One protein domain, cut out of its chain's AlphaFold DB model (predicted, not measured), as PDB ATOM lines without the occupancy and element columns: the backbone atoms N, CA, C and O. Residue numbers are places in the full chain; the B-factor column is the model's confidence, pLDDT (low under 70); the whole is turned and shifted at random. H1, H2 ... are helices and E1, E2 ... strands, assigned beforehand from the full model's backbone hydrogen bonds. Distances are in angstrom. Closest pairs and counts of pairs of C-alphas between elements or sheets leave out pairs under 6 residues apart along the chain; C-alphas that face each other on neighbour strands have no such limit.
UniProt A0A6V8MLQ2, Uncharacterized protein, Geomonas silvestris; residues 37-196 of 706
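Overview. This is residues 37 to 196 of the 706 residues of an uncharacterized protein of Geomonas silvestris (UniProt A0A6V8MLQ2). Two strongly twisted sheets, one of four strands and one of three, sit face to face as a sandwich with their strands crossed at 38 degrees, and the short helix H2 lies over the four-stranded sheet, across its strand E6. Beyond H2 the short helices H1, H3 and H4 and the loops between them make a looser cluster to one side of the sandwich, with H4 farthest from the mean of the C-alphas. The printed part has 160 residues with seven named strands, E1 to E7, followed by four named helices, H1 to H4, and its class is mixed, helices and strands. One sheet runs E3, E2, E5, E6, antiparallel throughout; the other runs E4, E1, E7 and is mixed. The whole is compact, with a radius of gyration of the C-alphas of 15.9 A, and spans 51 by 41 by 30 A.

Along the chain. E1 is residues 37 to 44, 22.6 A long, beginning at C-alpha 37 (156.776, 154.207, 83.813). E2 is residues 65 to 74, 28.3 A long, E3 residues 83 to 87 and E4 residues 92 to 98. E5 is residues 101 to 110, 28.1 A long, and E6 is residues 116 to 127, 26.8 A long; E6 bends by 74 degrees at residue 124. E7 is residues 132 to 139, 21.2 A long, ending at C-alpha 139 (159.836, 144.298, 101.827). H1 is residues 149 to 155, H2 residues 166 to 172, H3 residues 174 to 177 and H4 residues 191 to 195, ending at C-alpha 195 (146.622, 162.298, 116.428).

Arrangement. In the larger sheet E3 and E2 form an antiparallel hairpin, with N 68 and O 85 2.8 A apart, within hydrogen-bond range. E2 and E5 are antiparallel, with N 67 and O 108 2.8 A apart. E5 and E6 form the second antiparallel hairpin, with N 105 and O 122 2.8 A apart. In the other sheet E4 and E1 are antiparallel, with N 40 and O 93 2.8 A apart, and E1 and E7 are parallel, with N 41 and O 135 2.9 A apart. The parts of the two sheets that face each other are 7.9 A centre to centre, and their best planes are 17 degrees apart. The closest C-alphas of E6 and E7 are those of Gly 120 and Met 139, 4.4 A apart; those of E3 and E4 are Gly 85 and Ile 95, 6.5 A apart. H2 is on the larger sheet at a height over the sheet of 8.0 A, over E6 and across the strands at 70 degrees on the local plane; the closest C-alphas of H2 and E6 are those of Ala 168 and Tyr 121, 5.6 A apart. H1 and H2 only just touch, with 3 pairs of C-alphas within 8 A, the closest those of His 155 and Val 167 at 6.8 A, at a steep tilt of 57 degrees, opposite ways. H3 is close to H2 but not clearly touching, with the C-alphas of Tyr 176 and Tyr 170 6.3 A apart. H4 is close to H1 but not clearly touching, with the C-alphas of Cys 191 and Cys 151 7.8 A apart. H2 and H4 are apart. In H2 and H4 every O i to N i+4 pair is within hydrogen-bond range; H1 has 1 of 3, beside 2 of 4 O i to N i+3 pairs, and H3 is too short for an O i to N i+4 pair.

Size, cuts and confidence. The two C-alphas farthest apart are those of Asn 130 and Asn 185, 51.0 A. The printed part has no cut. The links E1 to E2, 20 residues, and H3 to H4, 13 residues, are long. The mean pLDDT of the printed part is 74.9; 38 residues are under 70, among them residues 44 to 59 and 177 to 189.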
ATOM      1  N   SER A  37     156.963 155.521  83.196       77.25
ATOM      2  CA  SER A  37     156.776 154.207  83.813       77.25
ATOM      3  C   SER A  37     157.700 154.043  85.017       77.25
ATOM      4  O   SER A  37     158.769 154.646  85.086       77.25
ATOM      5  N   LEU A  38     157.308 153.197  85.964       75.44
ATOM      6  CA  LEU A  38     158.120 152.884  87.135       75.44
ATOM      7  C   LEU A  38     158.188 151.376  87.309       75.44
ATOM      8  O   LEU A  38     157.170 150.696  87.435       75.44
ATOM      9  N   SER A  39     159.409 150.853  87.263       78.50
ATOM     10  CA  SER A  39     159.687 149.434  87.431       78.50
ATOM     11  C   SER A  39     160.152 149.188  88.858       78.50
ATOM     12  O   SER A  39     161.227 149.644  89.254       78.50
ATOM     13  N   ALA A  40     159.338 148.485  89.639       76.75
ATOM     14  CA  ALA A  40     159.677 148.113  91.000       76.75
ATOM     15  C   ALA A  40     160.355 146.747  91.023       76.75
ATOM     16  O   ALA A  40     159.824 145.768  90.496       76.75
ATOM     17  N   LYS A  41     161.512 146.682  91.677       79.56
ATOM     18  CA  LYS A  41     162.217 145.440  92.004       79.56
ATOM     19  C   LYS A  41     162.111 145.214  93.507       79.56
ATOM     20  O   LYS A  41     162.679 145.992  94.276       79.56
ATOM     21  N   VAL A  42     161.377 144.180  93.919       73.25
ATOM     22  CA  VAL A  42     161.158 143.883  95.341       73.25
ATOM     23  C   VAL A  42     162.276 143.009  95.904       73.25
ATOM     24  O   VAL A  42     162.702 142.039  95.281       73.25
ATOM     25  N   VAL A  43     162.755 143.353  97.097       70.81
ATOM     26  CA  VAL A  43     163.787 142.609  97.828       70.81
ATOM     27  C   VAL A  43     163.226 142.222  99.190       70.81
ATOM     28  O   VAL A  43     162.883 143.094  99.985       70.81
ATOM     29  N   PHE A  44     163.140 140.924  99.470       66.00
ATOM     30  CA  PHE A  44     162.668 140.402 100.755       66.00
ATOM     31  C   PHE A  44     163.845 140.229 101.714       66.00
ATOM     32  O   PHE A  44     164.870 139.663 101.335       66.00
ATOM     33  N   GLY A  45     163.708 140.707 102.950       56.16
ATOM     34  CA  GLY A  45     164.676 140.442 104.016       56.16
ATOM     35  C   GLY A  45     164.194 139.396 105.014       56.16
ATOM     36  O   GLY A  45     162.995 139.191 105.193       56.16
ATOM     37  N   SER A  46     165.141 138.768 105.713       43.59
ATOM     38  CA  SER A  46     164.889 138.026 106.950       43.59
ATOM     39  C   SER A  46     165.080 138.967 108.148       43.59
ATOM     40  O   SER A  46     166.211 139.331 108.467       43.59
ATOM     41  N   GLY A  47     163.991 139.374 108.808       46.88
ATOM     42  CA  GLY A  47     164.022 140.292 109.959       46.88
ATOM     43  C   GLY A  47     163.985 141.787 109.598       46.88
ATOM     44  O   GLY A  47     163.946 142.160 108.428       46.88
ATOM     45  N   SER A  48     163.970 142.647 110.622       38.00
ATOM     46  CA  SER A  48     163.623 144.083 110.579       38.00
ATOM     47  C   SER A  48     164.532 144.991 109.733       38.00
ATOM     48  O   SER A  48     164.305 146.197 109.697       38.00
ATOM     49  N   VAL A  49     165.573 144.467 109.073       41.03
ATOM     50  CA  VAL A  49     166.516 145.274 108.281       41.03
ATOM     51  C   VAL A  49     166.982 144.505 107.039       41.03
ATOM     52  O   VAL A  49     167.999 143.817 107.041       41.03
ATOM     53  N   ALA A  50     166.254 144.646 105.931       43.88
ATOM     54  CA  ALA A  50     166.649 144.107 104.632       43.88
ATOM     55  C   ALA A  50     167.660 145.041 103.937       43.88
ATOM     56  O   ALA A  50     167.337 145.675 102.941       43.88
ATOM     57  N   LYS A  51     168.886 145.187 104.446       43.16
ATOM     58  CA  LYS A  51     169.949 145.897 103.709       43.16
ATOM     59  C   LYS A  51     170.927 144.865 103.144       43.16
ATOM     60  O   LYS A  51     171.643 144.241 103.912       43.16
ATOM     61  N   SER A  52     170.952 144.726 101.809       39.16
ATOM     62  CA  SER A  52     171.942 144.004 100.964       39.16
ATOM     63  C   SER A  52     171.668 142.574 100.441       39.16
ATOM     64  O   SER A  52     172.529 142.030  99.755       39.16
ATOM     65  N   ALA A  53     170.485 141.973 100.627       43.66
ATOM     66  CA  ALA A  53     170.213 140.632 100.076       43.66
ATOM     67  C   ALA A  53     170.097 140.605  98.529       43.66
ATOM     68  O   ALA A  53     169.580 141.540  97.912       43.66
ATOM     69  N   ALA A  54     170.562 139.512  97.905       46.34
ATOM     70  CA  ALA A  54     170.372 139.245  96.477       46.34
ATOM     71  C   ALA A  54     168.880 139.057  96.142       46.34
ATOM     72  O   ALA A  54     168.124 138.499  96.935       46.34
ATOM     73  N   LEU A  55     168.464 139.525  94.959       49.44
ATOM     74  CA  LEU A  55     167.086 139.428  94.465       49.44
ATOM     75  C   LEU A  55     166.666 137.951  94.338       49.44
ATOM     76  O   LEU A  55     167.282 137.232  93.545       49.44
ATOM     77  N   PRO A  56     165.636 137.471  95.059       52.16
ATOM     78  CA  PRO A  56     165.121 136.132  94.819       52.16
ATOM     79  C   PRO A  56     164.370 136.099  93.478       52.16
ATOM     80  O   PRO A  56     163.630 137.022  93.140       52.16
ATOM     81  N   ALA A  57     164.554 135.026  92.704       51.31
ATOM     82  CA  ALA A  57     163.884 134.853  91.411       51.31
ATOM     83  C   ALA A  57     162.349 134.760  91.552       51.31
ATOM     84  O   ALA A  57     161.635 135.226  90.668       51.31
ATOM     85  N   ASN A  58     161.861 134.244  92.688       57.00
ATOM     86  CA  ASN A  58     160.445 134.066  93.023       57.00
ATOM     87  C   ASN A  58     160.123 134.684  94.395       57.00
ATOM     88  O   ASN A  58     160.993 134.732  95.269       57.00
ATOM     89  N   LEU A  59     158.882 135.143  94.589       67.00
ATOM     90  CA  LEU A  59     158.407 135.658  95.882       67.00
ATOM     91  C   LEU A  59     158.369 134.528  96.934       67.00
ATOM     92  O   LEU A  59     158.319 133.350  96.565       67.00
ATOM     93  N   PRO A  60     158.363 134.855  98.243       78.19
ATOM     94  CA  PRO A  60     158.091 133.876  99.294       78.19
ATOM     95  C   PRO A  60     156.824 133.057  98.999       78.19
ATOM     96  O   PRO A  60     155.856 133.575  98.444       78.19
ATOM     97  N   SER A  61     156.804 131.776  99.376       80.50
ATOM     98  CA  SER A  61     155.742 130.826  98.994       80.50
ATOM     99  C   SER A  61     154.341 131.180  99.510       80.50
ATOM    100  O   SER A  61     153.354 130.640  99.023       80.50
ATOM    101  N   ASN A  62     154.245 132.068 100.501       83.38
ATOM    102  CA  ASN A  62     152.999 132.604 101.047       83.38
ATOM    103  C   ASN A  62     152.489 133.859 100.311       83.38
ATOM    104  O   ASN A  62     151.469 134.413 100.713       83.38
ATOM    105  N   VAL A  63     153.174 134.317  99.256       84.81
ATOM    106  CA  VAL A  63     152.785 135.482  98.450       84.81
ATOM    107  C   VAL A  63     152.150 135.036  97.133       84.81
ATOM    108  O   VAL A  63     152.767 134.344  96.324       84.81
ATOM    109  N   ALA A  64     150.921 135.483  96.895       86.88
ATOM    110  CA  ALA A  64     150.141 135.210  95.694       86.88
ATOM    111  C   ALA A  64     150.240 136.332  94.648       86.88
ATOM    112  O   ALA A  64     150.265 136.067  93.446       86.88
ATOM    113  N   SER A  65     150.288 137.591  95.091       86.88
ATOM    114  CA  SER A  65     150.323 138.761  94.204       86.88
ATOM    115  C   SER A  65     151.014 139.961  94.847       86.88
ATOM    116  O   SER A  65     151.166 140.028  96.067       86.88
ATOM    117  N   LEU A  66     151.414 140.922  94.015       85.50
ATOM    118  CA  LEU A  66     151.903 142.229  94.446       85.50
ATOM    119  C   LEU A  66     150.911 143.316  94.043       85.50
ATOM    120  O   LEU A  66     150.558 143.429  92.872       85.50
ATOM    121  N   ARG A  67     150.510 144.164  94.985       87.88
ATOM    122  CA  ARG A  67     149.772 145.400  94.718       87.88
ATOM    123  C   ARG A  67     150.724 146.580  94.818       87.88
ATOM    124  O   ARG A  67     151.356 146.782  95.849       87.88
ATOM    125  N   MET A  68     150.805 147.360  93.751       86.56
ATOM    126  CA  MET A  68     151.591 148.584  93.672       86.56
ATOM    127  C   MET A  68     150.651 149.784  93.621       86.56
ATOM    128  O   MET A  68     149.742 149.822  92.790       86.56
ATOM    129  N   THR A  69     150.897 150.766  94.479       85.69
ATOM    130  CA  THR A  69     150.189 152.048  94.503       85.69
ATOM    131  C   THR A  69     151.207 153.163  94.325       85.69
ATOM    132  O   THR A  69     152.173 153.246  95.084       85.69
ATOM    133  N   VAL A  70     150.986 154.015  93.328       85.25
ATOM    134  CA  VAL A  70     151.806 155.191  93.040       85.25
ATOM    135  C   VAL A  70     150.988 156.445  93.298       85.25
ATOM    136  O   VAL A  70     149.874 156.596  92.791       85.25
ATOM    137  N   THR A  71     151.562 157.339  94.091       85.88
ATOM    138  CA  THR A  71     151.030 158.670  94.407       85.88
ATOM    139  C   THR A  71     152.169 159.683  94.328       85.88
ATOM    140  O   THR A  71     153.327 159.283  94.362       85.88
ATOM    141  N   GLY A  72     151.886 160.978  94.239       82.62
ATOM    142  CA  GLY A  72     152.949 161.981  94.181       82.62
ATOM    143  C   GLY A  72     152.480 163.329  93.662       82.62
ATOM    144  O   GLY A  72     151.278 163.579  93.547       82.62
ATOM    145  N   THR A  73     153.443 164.157  93.280       78.19
ATOM    146  CA  THR A  73     153.232 165.458  92.646       78.19
ATOM    147  C   THR A  73     153.862 165.493  91.262       78.19
ATOM    148  O   THR A  73     154.939 164.944  91.022       78.19
ATOM    149  N   GLY A  74     153.153 166.115  90.324       77.50
ATOM    150  CA  GLY A  74     153.625 166.347  88.974       77.50
ATOM    151  C   GLY A  74     154.732 167.394  88.958       77.50
ATOM    152  O   GLY A  74     154.959 168.105  89.937       77.50
ATOM    153  N   ALA A  75     155.411 167.517  87.820       69.12
ATOM    154  CA  ALA A  75     156.416 168.561  87.599       69.12
ATOM    155  C   ALA A  75     155.863 169.996  87.749       69.12
ATOM    156  O   ALA A  75     156.624 170.933  87.957       69.12
ATOM    157  N   ASP A  76     154.544 170.165  87.659       63.84
ATOM    158  CA  ASP A  76     153.809 171.411  87.886       63.84
ATOM    159  C   ASP A  76     153.463 171.661  89.369       63.84
ATOM    160  O   ASP A  76     152.818 172.654  89.696       63.84
ATOM    161  N   GLY A  77     153.866 170.756  90.267       64.88
ATOM    162  CA  GLY A  77     153.595 170.822  91.701       64.88
ATOM    163  C   GLY A  77     152.207 170.322  92.113       64.88
ATOM    164  O   GLY A  77     151.922 170.264  93.311       64.88
ATOM    165  N   ASN A  78     151.351 169.919  91.168       74.88
ATOM    166  CA  ASN A  78     150.003 169.439  91.473       74.88
ATOM    167  C   ASN A  78     149.996 167.941  91.816       74.88
ATOM    168  O   ASN A  78     150.784 167.181  91.255       74.88
ATOM    169  N   PRO A  79     149.091 167.462  92.690       77.44
ATOM    170  CA  PRO A  79     148.928 166.033  92.941       77.44
ATOM    171  C   PRO A  79     148.641 165.247  91.657       77.44
ATOM    172  O   PRO A  79     147.744 165.602  90.889       77.44
ATOM    173  N   ILE A  80     149.360 164.145  91.442       80.06
ATOM    174  CA  ILE A  80     149.084 163.251  90.312       80.06
ATOM    175  C   ILE A  80     147.914 162.313  90.644       80.06
ATOM    176  O   ILE A  80     147.736 161.932  91.806       80.06
ATOM    177  N   PRO A  81     147.134 161.869  89.640       81.81
ATOM    178  CA  PRO A  81     146.164 160.798  89.824       81.81
ATOM    179  C   PRO A  81     146.816 159.543  90.409       81.81
ATOM    180  O   PRO A  81     147.888 159.124  89.969       81.81
ATOM    181  N   VAL A  82     146.142 158.922  91.378       80.94
ATOM    182  CA  VAL A  82     146.601 157.674  91.996       80.94
ATOM    183  C   VAL A  82     146.613 156.564  90.945       80.94
ATOM    184  O   VAL A  82     145.575 156.249  90.361       80.94
ATOM    185  N   VAL A  83     147.767 155.929  90.739       82.56
ATOM    186  CA  VAL A  83     147.903 154.788  89.823       82.56
ATOM    187  C   VAL A  83     148.064 153.515  90.647       82.56
ATOM    188  O   VAL A  83     148.966 153.420  91.477       82.56
ATOM    189  N   ARG A  84     147.191 152.524  90.439       85.25
ATOM    190  CA  ARG A  84     147.246 151.224  91.125       85.25
ATOM    191  C   ARG A  84     147.355 150.086  90.119       85.25
ATOM    192  O   ARG A  84     146.666 150.091  89.105       85.25
ATOM    193  N   GLY A  85     148.189 149.100  90.427       84.12
ATOM    194  CA  GLY A  85     148.332 147.877  89.642       84.12
ATOM    195  C   GLY A  85     148.497 146.667  90.550       84.12
ATOM    196  O   GLY A  85     149.200 146.745  91.555       84.12
ATOM    197  N   THR A  86     147.856 145.553  90.199       84.88
ATOM    198  CA  THR A  86     148.072 144.261  90.860       84.88
ATOM    199  C   THR A  86     148.721 143.315  89.866       84.88
ATOM    200  O   THR A  86     148.238 143.150  88.748       84.88
ATOM    201  N   PHE A  87     149.810 142.693  90.285       83.75
ATOM    202  CA  PHE A  87     150.638 141.814  89.481       83.75
ATOM    203  C   PHE A  87     150.665 140.432  90.129       83.75
ATOM    204  O   PHE A  87     150.511 140.313  91.343       83.75
ATOM    205  N   GLY A  88     150.829 139.384  89.321       80.44
ATOM    206  CA  GLY A  88     150.927 138.012  89.822       80.44
ATOM    207  C   GLY A  88     152.183 137.774  90.668       80.44
ATOM    208  O   GLY A  88     152.851 138.708  91.112       80.44
ATOM    209  N   ASN A  89     152.536 136.508  90.876       74.81
ATOM    210  CA  ASN A  89     153.734 136.135  91.626       74.81
ATOM    211  C   ASN A  89     155.013 136.417  90.810       74.81
ATOM    212  O   ASN A  89     155.561 135.531  90.159       74.81
ATOM    213  N   VAL A  90     155.451 137.677  90.802       72.31
ATOM    214  CA  VAL A  90     156.652 138.153  90.102       72.31
ATOM    215  C   VAL A  90     157.510 139.018  91.026       72.31
ATOM    216  O   VAL A  90     156.995 139.819  91.796       72.31
ATOM    217  N   SER A  91     158.836 138.886  90.938       66.31
ATOM    218  CA  SER A  91     159.820 139.642  91.740       66.31
ATOM    219  C   SER A  91     160.122 141.051  91.196       66.31
ATOM    220  O   SER A  91     160.801 141.855  91.844       66.31
ATOM    221  N   SER A  92     159.589 141.385  90.018       74.19
ATOM    222  CA  SER A  92     159.623 142.732  89.450       74.19
ATOM    223  C   SER A  92     158.381 143.014  88.612       74.19
ATOM    224  O   SER A  92     157.888 142.122  87.923       74.19
ATOM    225  N   SER A  93     157.890 144.249  88.632       78.50
ATOM    226  CA  SER A  93     156.748 144.681  87.818       78.50
ATOM    227  C   SER A  93     156.870 146.143  87.430       78.50
ATOM    228  O   SER A  93     157.451 146.943  88.163       78.50
ATOM    229  N   THR A  94     156.320 146.487  86.269       82.06
ATOM    230  CA  THR A  94     156.317 147.858  85.761       82.06
ATOM    231  C   THR A  94     154.896 148.382  85.745       82.06
ATOM    232  O   THR A  94     154.015 147.784  85.131       82.06
ATOM    233  N   ILE A  95     154.687 149.516  86.404       81.00
ATOM    234  CA  ILE A  95     153.443 150.271  86.330       81.00
ATOM    235  C   ILE A  95     153.642 151.418  85.334       81.00
ATOM    236  O   ILE A  95     154.632 152.150  85.392       81.00
ATOM    237  N   THR A  96     152.745 151.517  84.360       80.69
ATOM    238  CA  THR A  96     152.815 152.490  83.260       80.69
ATOM    239  C   THR A  96     151.794 153.603  83.462       80.69
ATOM    240  O   THR A  96     150.805 153.416  84.169       80.69
ATOM    241  N   GLY A  97     151.968 154.732  82.776       74.62
ATOM    242  CA  GLY A  97     150.971 155.807  82.784       74.62
ATOM    243  C   GLY A  97     151.103 156.761  83.972       74.62
ATOM    244  O   GLY A  97     150.130 157.423  84.328       74.62
ATOM    245  N   ILE A  98     152.293 156.826  84.573       79.94
ATOM    246  CA  ILE A  98     152.608 157.720  85.687       79.94
ATOM    247  C   ILE A  98     152.926 159.107  85.131       79.94
ATOM    248  O   ILE A  98     153.604 159.231  84.111       79.94
ATOM    249  N   TYR A  99     152.446 160.159  85.784       79.25
ATOM    250  CA  TYR A  99     152.806 161.519  85.397       79.25
ATOM    251  C   TYR A  99     154.242 161.845  85.843       79.25
ATOM    252  O   TYR A  99     154.623 161.454  86.948       79.25
ATOM    253  N   PRO A 100     155.044 162.542  85.017       79.19
ATOM    254  CA  PRO A 100     156.392 162.960  85.396       79.19
ATOM    255  C   PRO A 100     156.376 163.869  86.627       79.19
ATOM    256  O   PRO A 100     155.505 164.736  86.733       79.19
ATOM    257  N   GLY A 101     157.345 163.703  87.525       76.81
ATOM    258  CA  GLY A 101     157.395 164.418  88.799       76.81
ATOM    259  C   GLY A 101     158.049 163.609  89.920       76.81
ATOM    260  O   GLY A 101     158.835 162.697  89.657       76.81
ATOM    261  N   SER A 102     157.730 163.959  91.168       80.75
ATOM    262  CA  SER A 102     158.207 163.260  92.366       80.75
ATOM    263  C   SER A 102     157.115 162.333  92.884       80.75
ATOM    264  O   SER A 102     156.004 162.773  93.185       80.75
ATOM    265  N   VAL A 103     157.409 161.037  92.969       83.56
ATOM    266  CA  VAL A 103     156.418 160.014  93.314       83.56
ATOM    267  C   VAL A 103     156.859 159.146  94.484       83.56
ATOM    268  O   VAL A 103     158.040 158.869  94.686       83.56
ATOM    269  N   SER A 104     155.876 158.661  95.233       85.00
ATOM    270  CA  SER A 104     156.026 157.567  96.181       85.00
ATOM    271  C   SER A 104     155.438 156.287  95.601       85.00
ATOM    272  O   SER A 104     154.362 156.288  94.997       85.00
ATOM    273  N   LEU A 105     156.119 155.178  95.852       86.06
ATOM    274  CA  LEU A 105     155.659 153.834  95.564       86.06
ATOM    275  C   LEU A 105     155.427 153.083  96.879       86.06
ATOM    276  O   LEU A 105     156.346 152.912  97.680       86.06
ATOM    277  N   ALA A 106     154.213 152.570  97.055       85.75
ATOM    278  CA  ALA A 106     153.879 151.578  98.068       85.75
ATOM    279  C   ALA A 106     153.663 150.216  97.400       85.75
ATOM    280  O   ALA A 106     152.929 150.116  96.414       85.75
ATOM    281  N   VAL A 107     154.287 149.170  97.939       86.94
ATOM    282  CA  VAL A 107     154.149 147.792  97.461       86.94
ATOM    283  C   VAL A 107     153.651 146.910  98.596       86.94
ATOM    284  O   VAL A 107     154.252 146.863  99.665       86.94
ATOM    285  N   GLN A 108     152.559 146.191  98.358       86.94
ATOM    286  CA  GLN A 108     151.989 145.201  99.267       86.94
ATOM    287  C   GLN A 108     152.078 143.821  98.619       86.94
ATOM    288  O   GLN A 108     151.624 143.634  97.492       86.94
ATOM    289  N   ALA A 109     152.632 142.849  99.332       87.56
ATOM    290  CA  ALA A 109     152.570 141.443  98.966       87.56
ATOM    291  C   ALA A 109     151.344 140.816  99.630       87.56
ATOM    292  O   ALA A 109     151.201 140.888 100.851       87.56
ATOM    293  N   LEU A 110     150.468 140.224  98.824       88.56
ATOM    294  CA  LEU A 110     149.196 139.663  99.263       88.56
ATOM    295  C   LEU A 110     149.256 138.139  99.245       88.56
ATOM    296  O   LEU A 110     149.815 137.565  98.309       88.56
ATOM    297  N   ASP A 111     148.652 137.488 100.232       90.25
ATOM    298  CA  ASP A 111     148.416 136.044 100.205       90.25
ATOM    299  C   ASP A 111     147.213 135.668  99.313       90.25
ATOM    300  O   ASP A 111     146.586 136.517  98.671       90.25
ATOM    301  N   ASN A 112     146.875 134.376  99.268       86.62
ATOM    302  CA  ASN A 112     145.733 133.868  98.497       86.62
ATOM    303  C   ASN A 112     144.369 134.375  99.006       86.62
ATOM    304  O   ASN A 112     143.394 134.334  98.260       86.62
ATOM    305  N   GLY A 113     144.287 134.831 100.258       87.38
ATOM    306  CA  GLY A 113     143.097 135.446 100.848       87.38
ATOM    307  C   GLY A 113     143.018 136.958 100.623       87.38
ATOM    308  O   GLY A 113     142.039 137.582 101.027       87.38
ATOM    309  N   GLY A 114     144.027 137.558  99.980       83.12
ATOM    310  CA  GLY A 114     144.125 138.999  99.769       83.12
ATOM    311  C   GLY A 114     144.635 139.780 100.984       83.12
ATOM    312  O   GLY A 114     144.572 141.011 100.966       83.12
ATOM    313  N   ALA A 115     145.138 139.105 102.023       85.31
ATOM    314  CA  ALA A 115     145.727 139.743 103.194       85.31
ATOM    315  C   ALA A 115     147.177 140.170 102.917       85.31
ATOM    316  O   ALA A 115     147.931 139.457 102.256       85.31
ATOM    317  N   VAL A 116     147.579 141.336 103.433       85.25
ATOM    318  CA  VAL A 116     148.951 141.848 103.288       85.25
ATOM    319  C   VAL A 116     149.886 141.055 104.203       85.25
ATOM    320  O   VAL A 116     149.768 141.127 105.423       85.25
ATOM    321  N   VAL A 117     150.830 140.324 103.611       86.12
ATOM    322  CA  VAL A 117     151.840 139.519 104.323       86.12
ATOM    323  C   VAL A 117     153.225 140.162 104.322       86.12
ATOM    324  O   VAL A 117     154.020 139.898 105.222       86.12
ATOM    325  N   TYR A 118     153.498 141.045 103.358       85.56
ATOM    326  CA  TYR A 118     154.662 141.931 103.359       85.56
ATOM    327  C   TYR A 118     154.287 143.294 102.794       85.56
ATOM    328  O   TYR A 118     153.408 143.404 101.942       85.56
ATOM    329  N   GLU A 119     155.006 144.324 103.203       83.88
ATOM    330  CA  GLU A 119     154.895 145.662 102.648       83.88
ATOM    331  C   GLU A 119     156.267 146.315 102.513       83.88
ATOM    332  O   GLU A 119     157.214 145.967 103.221       83.88
ATOM    333  N   GLY A 120     156.372 147.244 101.575       83.38
ATOM    334  CA  GLY A 120     157.579 148.005 101.315       83.38
ATOM    335  C   GLY A 120     157.250 149.332 100.650       83.38
ATOM    336  O   GLY A 120     156.235 149.474  99.964       83.38
ATOM    337  N   TYR A 121     158.121 150.311 100.866       84.12
ATOM    338  CA  TYR A 121     157.879 151.696 100.483       84.12
ATOM    339  C   TYR A 121     159.134 152.327  99.886       84.12
ATOM    340  O   TYR A 121     160.253 152.009 100.291       84.12
ATOM    341  N   ALA A 122     158.935 153.239  98.939       82.75
ATOM    342  CA  ALA A 122     159.960 154.137  98.423       82.75
ATOM    343  C   ALA A 122     159.327 155.512  98.177       82.75
ATOM    344  O   ALA A 122     158.377 155.613  97.405       82.75
ATOM    345  N   THR A 123     159.822 156.557  98.835       81.19
ATOM    346  CA  THR A 123     159.376 157.948  98.639       81.19
ATOM    347  C   THR A 123     160.397 158.726  97.816       81.19
ATOM    348  O   THR A 123     161.503 158.236  97.578       81.19
ATOM    349  N   ASP A 124     160.019 159.921  97.365       76.50
ATOM    350  CA  ASP A 124     160.913 160.891  96.719       76.50
ATOM    351  C   ASP A 124     161.584 160.352  95.442       76.50
ATOM    352  O   ASP A 124     162.737 160.649  95.134       76.50
ATOM    353  N   GLN A 125     160.865 159.520  94.682       82.56
ATOM    354  CA  GLN A 125     161.367 158.949  93.436       82.56
ATOM    355  C   GLN A 125     161.097 159.905  92.275       82.56
ATOM    356  O   GLN A 125     159.946 160.188  91.951       82.56
ATOM    357  N   SER A 126     162.156 160.371  91.615       81.19
ATOM    358  CA  SER A 126     162.025 161.203  90.416       81.19
ATOM    359  C   SER A 126     161.702 160.349  89.185       81.19
ATOM    360  O   SER A 126     162.380 159.356  88.884       81.19
ATOM    361  N   VAL A 127     160.652 160.729  88.457       79.62
ATOM    362  CA  VAL A 127     160.244 160.100  87.194       79.62
ATOM    363  C   VAL A 127     160.228 161.129  86.070       79.62
ATOM    364  O   VAL A 127     159.482 162.106  86.098       79.62
ATOM    365  N   ALA A 128     161.056 160.893  85.053       80.50
ATOM    366  CA  ALA A 128     161.141 161.746  83.873       80.50
ATOM    367  C   ALA A 128     160.118 161.336  82.800       80.50
ATOM    368  O   ALA A 128     159.753 160.166  82.666       80.50
ATOM    369  N   SER A 129     159.684 162.312  82.001       81.00
ATOM    370  CA  SER A 129     158.778 162.095  80.867       81.00
ATOM    371  C   SER A 129     159.321 161.045  79.899       81.00
ATOM    372  O   SER A 129     160.495 161.077  79.536       81.00
ATOM    373  N   ASN A 130     158.457 160.111  79.489       78.94
ATOM    374  CA  ASN A 130     158.777 158.998  78.587       78.94
ATOM    375  C   ASN A 130     159.940 158.092  79.052       78.94
ATOM    376  O   ASN A 130     160.509 157.359  78.242       78.94
ATOM    377  N   ALA A 131     160.298 158.114  80.338       79.88
ATOM    378  CA  ALA A 131     161.337 157.263  80.907       79.88
ATOM    379  C   ALA A 131     160.746 156.135  81.764       79.88
ATOM    380  O   ALA A 131     159.598 156.195  82.213       79.88
ATOM    381  N   THR A 132     161.553 155.096  82.005       80.75
ATOM    382  CA  THR A 132     161.264 154.071  83.017       80.75
ATOM    383  C   THR A 132     162.259 154.192  84.163       80.75
ATOM    384  O   THR A 132     163.417 153.810  84.006       80.75
ATOM    385  N   SER A 133     161.812 154.680  85.321       80.31
ATOM    386  CA  SER A 133     162.643 154.699  86.532       80.31
ATOM    387  C   SER A 133     162.629 153.318  87.190       80.31
ATOM    388  O   SER A 133     161.565 152.726  87.384       80.31
ATOM    389  N   GLN A 134     163.803 152.783  87.533       83.06
ATOM    390  CA  GLN A 134     163.909 151.551  88.317       83.06
ATOM    391  C   GLN A 134     164.020 151.884  89.800       83.06
ATOM    392  O   GLN A 134     164.951 152.571  90.210       83.06
ATOM    393  N   VAL A 135     163.109 151.343  90.603       80.19
ATOM    394  CA  VAL A 135     163.067 151.561  92.050       80.19
ATOM    395  C   VAL A 135     163.215 150.228  92.760       80.19
ATOM    396  O   VAL A 135     162.531 149.252  92.444       80.19
ATOM    397  N   ARG A 136     164.123 150.171  93.733       82.38
ATOM    398  CA  ARG A 136     164.262 149.010  94.610       82.38
ATOM    399  C   ARG A 136     163.394 149.218  95.842       82.38
ATOM    400  O   ARG A 136     163.555 150.217  96.533       82.38
ATOM    401  N   VAL A 137     162.520 148.258  96.126       81.12
ATOM    402  CA  VAL A 137     161.633 148.300  97.291       81.12
ATOM    403  C   VAL A 137     161.985 147.158  98.228       81.12
ATOM    404  O   VAL A 137     161.944 145.989  97.844       81.12
ATOM    405  N   TYR A 138     162.347 147.502  99.456       78.94
ATOM    406  CA  TYR A 138     162.642 146.525 100.495       78.94
ATOM    407  C   TYR A 138     161.354 146.153 101.225       78.94
ATOM    408  O   TYR A 138     160.627 147.032 101.682       78.94
ATOM    409  N   MET A 139     161.074 144.854 101.293       80.69
ATOM    410  CA  MET A 139     159.836 144.298 101.827       80.69
ATOM    411  C   MET A 139     160.072 143.716 103.224       80.69
ATOM    412  O   MET A 139     161.003 142.930 103.425       80.69
ATOM    413  N   SER A 140     159.192 144.046 104.165       74.94
ATOM    414  CA  SER A 140     159.148 143.491 105.524       74.94
ATOM    415  C   SER A 140     157.725 143.083 105.900       74.94
ATOM    416  O   SER A 140     156.766 143.525 105.272       74.94
ATOM    417  N   ALA A 141     157.567 142.230 106.914       77.75
ATOM    418  CA  ALA A 141     156.239 141.923 107.443       77.75
ATOM    419  C   ALA A 141     155.578 143.211 107.987       77.75
ATOM    420  O   ALA A 141     156.284 144.020 108.601       77.75
ATOM    421  N   PRO A 142     154.262 143.426 107.785       73.44
ATOM    422  CA  PRO A 142     153.584 144.608 108.301       73.44
ATOM    423  C   PRO A 142     153.675 144.654 109.823       73.44
ATOM    424  O   PRO A 142     153.367 143.671 110.500       73.44
ATOM    425  N   THR A 143     154.064 145.799 110.380       70.12
ATOM    426  CA  THR A 143     153.989 146.003 111.830       70.12
ATOM    427  C   THR A 143     152.614 146.574 112.145       70.12
ATOM    428  O   THR A 143     152.331 147.736 111.850       70.12
ATOM    429  N   VAL A 144     151.725 145.744 112.694       64.56
ATOM    430  CA  VAL A 144     150.366 146.167 113.053       64.56
ATOM    431  C   VAL A 144     150.405 146.823 114.429       64.56
ATOM    432  O   VAL A 144     150.587 146.145 115.438       64.56
ATOM    433  N   LYS A 145     150.230 148.146 114.477       68.81
ATOM    434  CA  LYS A 145     149.993 148.879 115.727       68.81
ATOM    435  C   LYS A 145     148.480 148.955 115.967       68.81
ATOM    436  O   LYS A 145     147.684 148.997 115.023       68.81
ATOM    437  N   ALA A 146     148.062 148.896 117.230       61.59
ATOM    438  CA  ALA A 146     146.644 148.883 117.579       61.59
ATOM    439  C   ALA A 146     145.932 150.136 117.027       61.59
ATOM    440  O   ALA A 146     146.475 151.235 117.076       61.59
ATOM    441  N   ASN A 147     144.703 149.969 116.525       67.12
ATOM    442  CA  ASN A 147     143.821 151.045 116.047       67.12
ATOM    443  C   ASN A 147     144.247 151.800 114.765       67.12
ATOM    444  O   ASN A 147     143.575 152.757 114.392       67.12
ATOM    445  N   GLU A 148     145.275 151.361 114.029       74.94
ATOM    446  CA  GLU A 148     145.668 152.008 112.758       74.94
ATOM    447  C   GLU A 148     144.888 151.520 111.531       74.94
ATOM    448  O   GLU A 148     144.765 152.245 110.545       74.94
ATOM    449  N   VAL A 149     144.336 150.301 111.577       74.62
ATOM    450  CA  VAL A 149     143.676 149.661 110.421       74.62
ATOM    451  C   VAL A 149     142.543 150.526 109.860       74.62
ATOM    452  O   VAL A 149     142.414 150.650 108.645       74.62
ATOM    453  N   ALA A 150     141.762 151.172 110.729       78.19
ATOM    454  CA  ALA A 150     140.696 152.082 110.318       78.19
ATOM    455  C   ALA A 150     141.238 153.372 109.672       78.19
ATOM    456  O   ALA A 150     140.669 153.865 108.704       78.19
ATOM    457  N   CYS A 151     142.366 153.900 110.156       81.19
ATOM    458  CA  CYS A 151     142.988 155.106 109.603       81.19
ATOM    459  C   CYS A 151     143.520 154.860 108.186       81.19
ATOM    460  O   CYS A 151     143.348 155.694 107.295       81.19
ATOM    461  N   LEU A 152     144.140 153.697 107.965       80.12
ATOM    462  CA  LEU A 152     144.719 153.327 106.673       80.12
ATOM    463  C   LEU A 152     143.666 153.237 105.558       80.12
ATOM    464  O   LEU A 152     143.994 153.523 104.411       80.12
ATOM    465  N   GLN A 153     142.401 152.942 105.878       80.12
ATOM    466  CA  GLN A 153     141.312 152.900 104.888       80.12
ATOM    467  C   GLN A 153     141.097 154.241 104.172       80.12
ATOM    468  O   GLN A 153     140.744 154.253 102.996       80.12
ATOM    469  N   CYS A 154     141.330 155.358 104.864       82.75
ATOM    470  CA  CYS A 154     141.165 156.699 104.302       82.75
ATOM    471  C   CYS A 154     142.503 157.348 103.921       82.75
ATOM    472  O   CYS A 154     142.542 158.167 103.003       82.75
ATOM    473  N   HIS A 155     143.593 156.998 104.613       83.81
ATOM    474  CA  HIS A 155     144.865 157.717 104.505       83.81
ATOM    475  C   HIS A 155     145.934 157.055 103.626       83.81
ATOM    476  O   HIS A 155     146.941 157.693 103.332       83.81
ATOM    477  N   GLU A 156     145.723 155.825 103.142       79.06
ATOM    478  CA  GLU A 156     146.701 155.104 102.302       79.06
ATOM    479  C   GLU A 156     147.096 155.865 101.019       79.06
ATOM    480  O   GLU A 156     148.173 155.638 100.473       79.06
ATOM    481  N   THR A 157     146.259 156.784 100.534       80.44
ATOM    482  CA  THR A 157     146.549 157.632  99.362       80.44
ATOM    483  C   THR A 157     146.663 159.115  99.694       80.44
ATOM    484  O   THR A 157     146.752 159.928  98.776       80.44
ATOM    485  N   THR A 158     146.614 159.493 100.974       84.88
ATOM    486  CA  THR A 158     146.789 160.891 101.374       84.88
ATOM    487  C   THR A 158     148.221 161.319 101.089       84.88
ATOM    488  O   THR A 158     149.167 160.603 101.417       84.88
ATOM    489  N   LEU A 159     148.372 162.497 100.487       81.19
ATOM    490  CA  LEU A 159     149.665 163.146 100.341       81.19
ATOM    491  C   LEU A 159     149.919 164.047 101.548       81.19
ATOM    492  O   LEU A 159     149.004 164.718 102.030       81.19
ATOM    493  N   ASP A 160     151.148 164.044 102.046       75.81
ATOM    494  CA  ASP A 160     151.601 165.028 103.014       75.81
ATOM    495  C   ASP A 160     151.832 166.389 102.337       75.81
ATOM    496  O   ASP A 160     151.613 166.564 101.133       75.81
ATOM    497  N   GLN A 161     152.266 167.379 103.119       71.81
ATOM    498  CA  GLN A 161     152.527 168.706 102.578       71.81
ATOM    499  C   GLN A 161     153.538 168.639 101.437       71.81
ATOM    500  O   GLN A 161     153.283 169.278 100.426       71.81
ATOM    501  N   THR A 162     154.609 167.840 101.538       67.88
ATOM    502  CA  THR A 162     155.673 167.720 100.522       67.88
ATOM    503  C   THR A 162     155.206 167.025  99.239       67.88
ATOM    504  O   THR A 162     155.899 167.095  98.226       67.88
ATOM    505  N   GLY A 163     153.998 166.455  99.236       75.12
ATOM    506  CA  GLY A 163     153.437 165.736  98.099       75.12
ATOM    507  C   GLY A 163     153.787 164.251  98.099       75.12
ATOM    508  O   GLY A 163     153.443 163.555  97.144       75.12
ATOM    509  N   GLN A 164     154.443 163.753  99.152       77.75
ATOM    510  CA  GLN A 164     154.740 162.336  99.327       77.75
ATOM    511  C   GLN A 164     153.562 161.612  99.977       77.75
ATOM    512  O   GLN A 164     152.753 162.198 100.692       77.75
ATOM    513  N   ASN A 165     153.456 160.306  99.750       83.44
ATOM    514  CA  ASN A 165     152.456 159.478 100.407       83.44
ATOM    515  C   ASN A 165     152.659 159.497 101.925       83.44
ATOM    516  O   ASN A 165     153.666 158.997 102.425       83.44
ATOM    517  N   LEU A 166     151.673 160.016 102.652       84.19
ATOM    518  CA  LEU A 166     151.721 160.211 104.097       84.19
ATOM    519  C   LEU A 166     152.056 158.918 104.853       84.19
ATOM    520  O   LEU A 166     152.910 158.911 105.739       84.19
ATOM    521  N   VAL A 167     151.390 157.816 104.495       82.88
ATOM    522  CA  VAL A 167     151.560 156.517 105.159       82.88
ATOM    523  C   VAL A 167     152.916 155.907 104.819       82.88
ATOM    524  O   VAL A 167     153.582 155.384 105.709       82.88
ATOM    525  N   ALA A 168     153.339 155.985 103.556       80.88
ATOM    526  CA  ALA A 168     154.644 155.482 103.135       80.88
ATOM    527  C   ALA A 168     155.776 156.233 103.843       80.88
ATOM    528  O   ALA A 168     156.657 155.603 104.423       80.88
ATOM    529  N   SER A 169     155.698 157.566 103.851       79.50
ATOM    530  CA  SER A 169     156.583 158.441 104.615       79.50
ATOM    531  C   SER A 169     156.633 157.987 106.073       79.50
ATOM    532  O   SER A 169     157.712 157.663 106.578       79.50
ATOM    533  N   TYR A 170     155.471 157.888 106.738       81.38
ATOM    534  CA  TYR A 170     155.403 157.560 108.164       81.38
ATOM    535  C   TYR A 170     156.056 156.215 108.468       81.38
ATOM    536  O   TYR A 170     156.854 156.118 109.401       81.38
ATOM    537  N   LYS A 171     155.796 155.198 107.645       79.62
ATOM    538  CA  LYS A 171     156.358 153.855 107.826       79.62
ATOM    539  C   LYS A 171     157.866 153.770 107.598       79.62
ATOM    540  O   LYS A 171     158.511 152.881 108.144       79.62
ATOM    541  N   LEU A 172     158.438 154.705 106.841       75.69
ATOM    542  CA  LEU A 172     159.887 154.859 106.684       75.69
ATOM    543  C   LEU A 172     160.523 155.709 107.799       75.69
ATOM    544  O   LEU A 172     161.751 155.793 107.886       75.69
ATOM    545  N   SER A 173     159.715 156.347 108.649       74.94
ATOM    546  CA  SER A 173     160.194 157.194 109.738       74.94
ATOM    547  C   SER A 173     160.600 156.390 110.979       74.94
ATOM    548  O   SER A 173     160.049 155.326 111.278       74.94
ATOM    549  N   GLY A 174     161.509 156.964 111.776       72.31
ATOM    550  CA  GLY A 174     161.895 156.408 113.076       72.31
ATOM    551  C   GLY A 174     160.728 156.274 114.067       72.31
ATOM    552  O   GLY A 174     160.747 155.374 114.908       72.31
ATOM    553  N   HIS A 175     159.688 157.110 113.937       75.69
ATOM    554  CA  HIS A 175     158.477 157.048 114.766       75.69
ATOM    555  C   HIS A 175     157.662 155.770 114.527       75.69
ATOM    556  O   HIS A 175     156.976 155.297 115.432       75.69
ATOM    557  N   TYR A 176     157.743 155.186 113.327       75.19
ATOM    558  CA  TYR A 176     157.090 153.914 113.037       75.19
ATOM    559  C   TYR A 176     157.948 152.724 113.475       75.19
ATOM    560  O   TYR A 176     157.453 151.834 114.173       75.19
ATOM    561  N   THR A 177     159.233 152.724 113.106       67.06
ATOM    562  CA  THR A 177     160.134 151.574 113.295       67.06
ATOM    563  C   THR A 177     160.537 151.336 114.748       67.06
ATOM    564  O   THR A 177     160.941 150.228 115.097       67.06
ATOM    565  N   ASN A 178     160.441 152.348 115.613       65.06
ATOM    566  CA  ASN A 178     160.714 152.185 117.034       65.06
ATOM    567  C   ASN A 178     159.435 151.763 117.783       65.06
ATOM    568  O   ASN A 178     158.488 152.531 117.946       65.06
ATOM    569  N   MET A 179     159.409 150.505 118.224       56.31
ATOM    570  CA  MET A 179     158.270 149.892 118.921       56.31
ATOM    571  C   MET A 179     158.169 150.281 120.406       56.31
ATOM    572  O   MET A 179     157.187 149.924 121.046       56.31
ATOM    573  N   ALA A 180     159.158 150.994 120.955       56.97
ATOM    574  CA  ALA A 180     159.252 151.292 122.384       56.97
ATOM    575  C   ALA A 180     158.622 152.635 122.804       56.97
ATOM    576  O   ALA A 180     158.702 152.995 123.976       56.97
ATOM    577  N   PHE A 181     158.023 153.395 121.882       60.53
ATOM    578  CA  PHE A 181     157.450 154.700 122.215       60.53
ATOM    579  C   PHE A 181     156.055 154.565 122.840       60.53
ATOM    580  O   PHE A 181     155.108 154.121 122.188       60.53
ATOM    581  N   THR A 182     155.942 154.984 124.097       58.28
ATOM    582  CA  THR A 182     154.685 155.279 124.795       58.28
ATOM    583  C   THR A 182     154.743 156.725 125.257       58.28
ATOM    584  O   THR A 182     155.743 157.115 125.865       58.28
ATOM    585  N   ASP A 183     153.712 157.516 124.967       58.62
ATOM    586  CA  ASP A 183     153.622 158.876 125.500       58.62
ATOM    587  C   ASP A 183     153.394 158.863 127.027       58.62
ATOM    588  O   ASP A 183     153.160 157.818 127.646       58.62
ATOM    589  N   SER A 184     153.440 160.040 127.652       54.19
ATOM    590  CA  SER A 184     153.144 160.225 129.081       54.19
ATOM    591  C   SER A 184     151.710 159.828 129.477       54.19
ATOM    592  O   SER A 184     151.426 159.678 130.665       54.19
ATOM    593  N   ASN A 185     150.822 159.604 128.501       56.00
ATOM    594  CA  ASN A 185     149.441 159.155 128.681       56.00
ATOM    595  C   ASN A 185     149.272 157.637 128.460       56.00
ATOM    596  O   ASN A 185     148.149 157.130 128.519       56.00
ATOM    597  N   GLY A 186     150.360 156.898 128.210       56.44
ATOM    598  CA  GLY A 186     150.344 155.453 127.980       56.44
ATOM    599  C   GLY A 186     149.836 155.031 126.595       56.44
ATOM    600  O   GLY A 186     149.551 153.849 126.387       56.44
ATOM    601  N   VAL A 187     149.714 155.957 125.642       57.41
ATOM    602  CA  VAL A 187     149.333 155.666 124.257       57.41
ATOM    603  C   VAL A 187     150.573 155.201 123.491       57.41
ATOM    604  O   VAL A 187     151.579 155.904 123.396       57.41
ATOM    605  N   GLY A 188     150.513 153.971 122.974       60.41
ATOM    606  CA  GLY A 188     151.604 153.348 122.225       60.41
ATOM    607  C   GLY A 188     151.813 153.939 120.829       60.41
ATOM    608  O   GLY A 188     150.929 154.577 120.255       60.41
ATOM    609  N   ALA A 189     152.999 153.685 120.274       62.69
ATOM    610  CA  ALA A 189     153.421 154.123 118.949       62.69
ATOM    611  C   ALA A 189     152.372 153.826 117.857       62.69
ATOM    612  O   ALA A 189     151.870 152.705 117.771       62.69
ATOM    613  N   GLY A 190     152.109 154.810 116.992       74.62
ATOM    614  CA  GLY A 190     151.205 154.721 115.841       74.62
ATOM    615  C   GLY A 190     150.513 156.049 115.525       74.62
ATOM    616  O   GLY A 190     150.710 157.030 116.242       74.62
ATOM    617  N   CYS A 191     149.656 156.093 114.499       79.62
ATOM    618  CA  CYS A 191     148.900 157.302 114.121       79.62
ATOM    619  C   CYS A 191     148.132 157.906 115.312       79.62
ATOM    620  O   CYS A 191     148.140 159.118 115.521       79.62
ATOM    621  N   VAL A 192     147.503 157.045 116.121       78.88
ATOM    622  CA  VAL A 192     146.721 157.417 117.315       78.88
ATOM    623  C   VAL A 192     147.602 157.986 118.431       78.88
ATOM    624  O   VAL A 192     147.123 158.804 119.208       78.88
ATOM    625  N   GLY A 193     148.886 157.626 118.495       76.81
ATOM    626  CA  GLY A 193     149.822 158.205 119.465       76.81
ATOM    627  C   GLY A 193     150.042 159.703 119.252       76.81
ATOM    628  O   GLY A 193     150.161 160.452 120.212       76.81
ATOM    629  N   CYS A 194     150.022 160.169 117.998       78.88
ATOM    630  CA  CYS A 194     150.190 161.589 117.682       78.88
ATOM    631  C   CYS A 194     148.848 162.313 117.500       78.88
ATOM    632  O   CYS A 194     148.673 163.434 117.969       78.88
ATOM    633  N   HIS A 195     147.897 161.682 116.809       82.69
ATOM    634  CA  HIS A 195     146.622 162.298 116.428       82.69
ATOM    635  C   HIS A 195     145.471 162.025 117.398       82.69
ATOM    636  O   HIS A 195     144.391 162.581 117.200       82.69
ATOM    637  N   GLY A 196     145.698 161.172 118.405       78.06
ATOM    638  CA  GLY A 196     144.682 160.628 119.302       78.06
ATOM    639  C   GLY A 196     143.593 159.815 118.577       78.06
ATOM    640  O   GLY A 196     143.669 159.572 117.367       78.06
TER     641      GLY A 196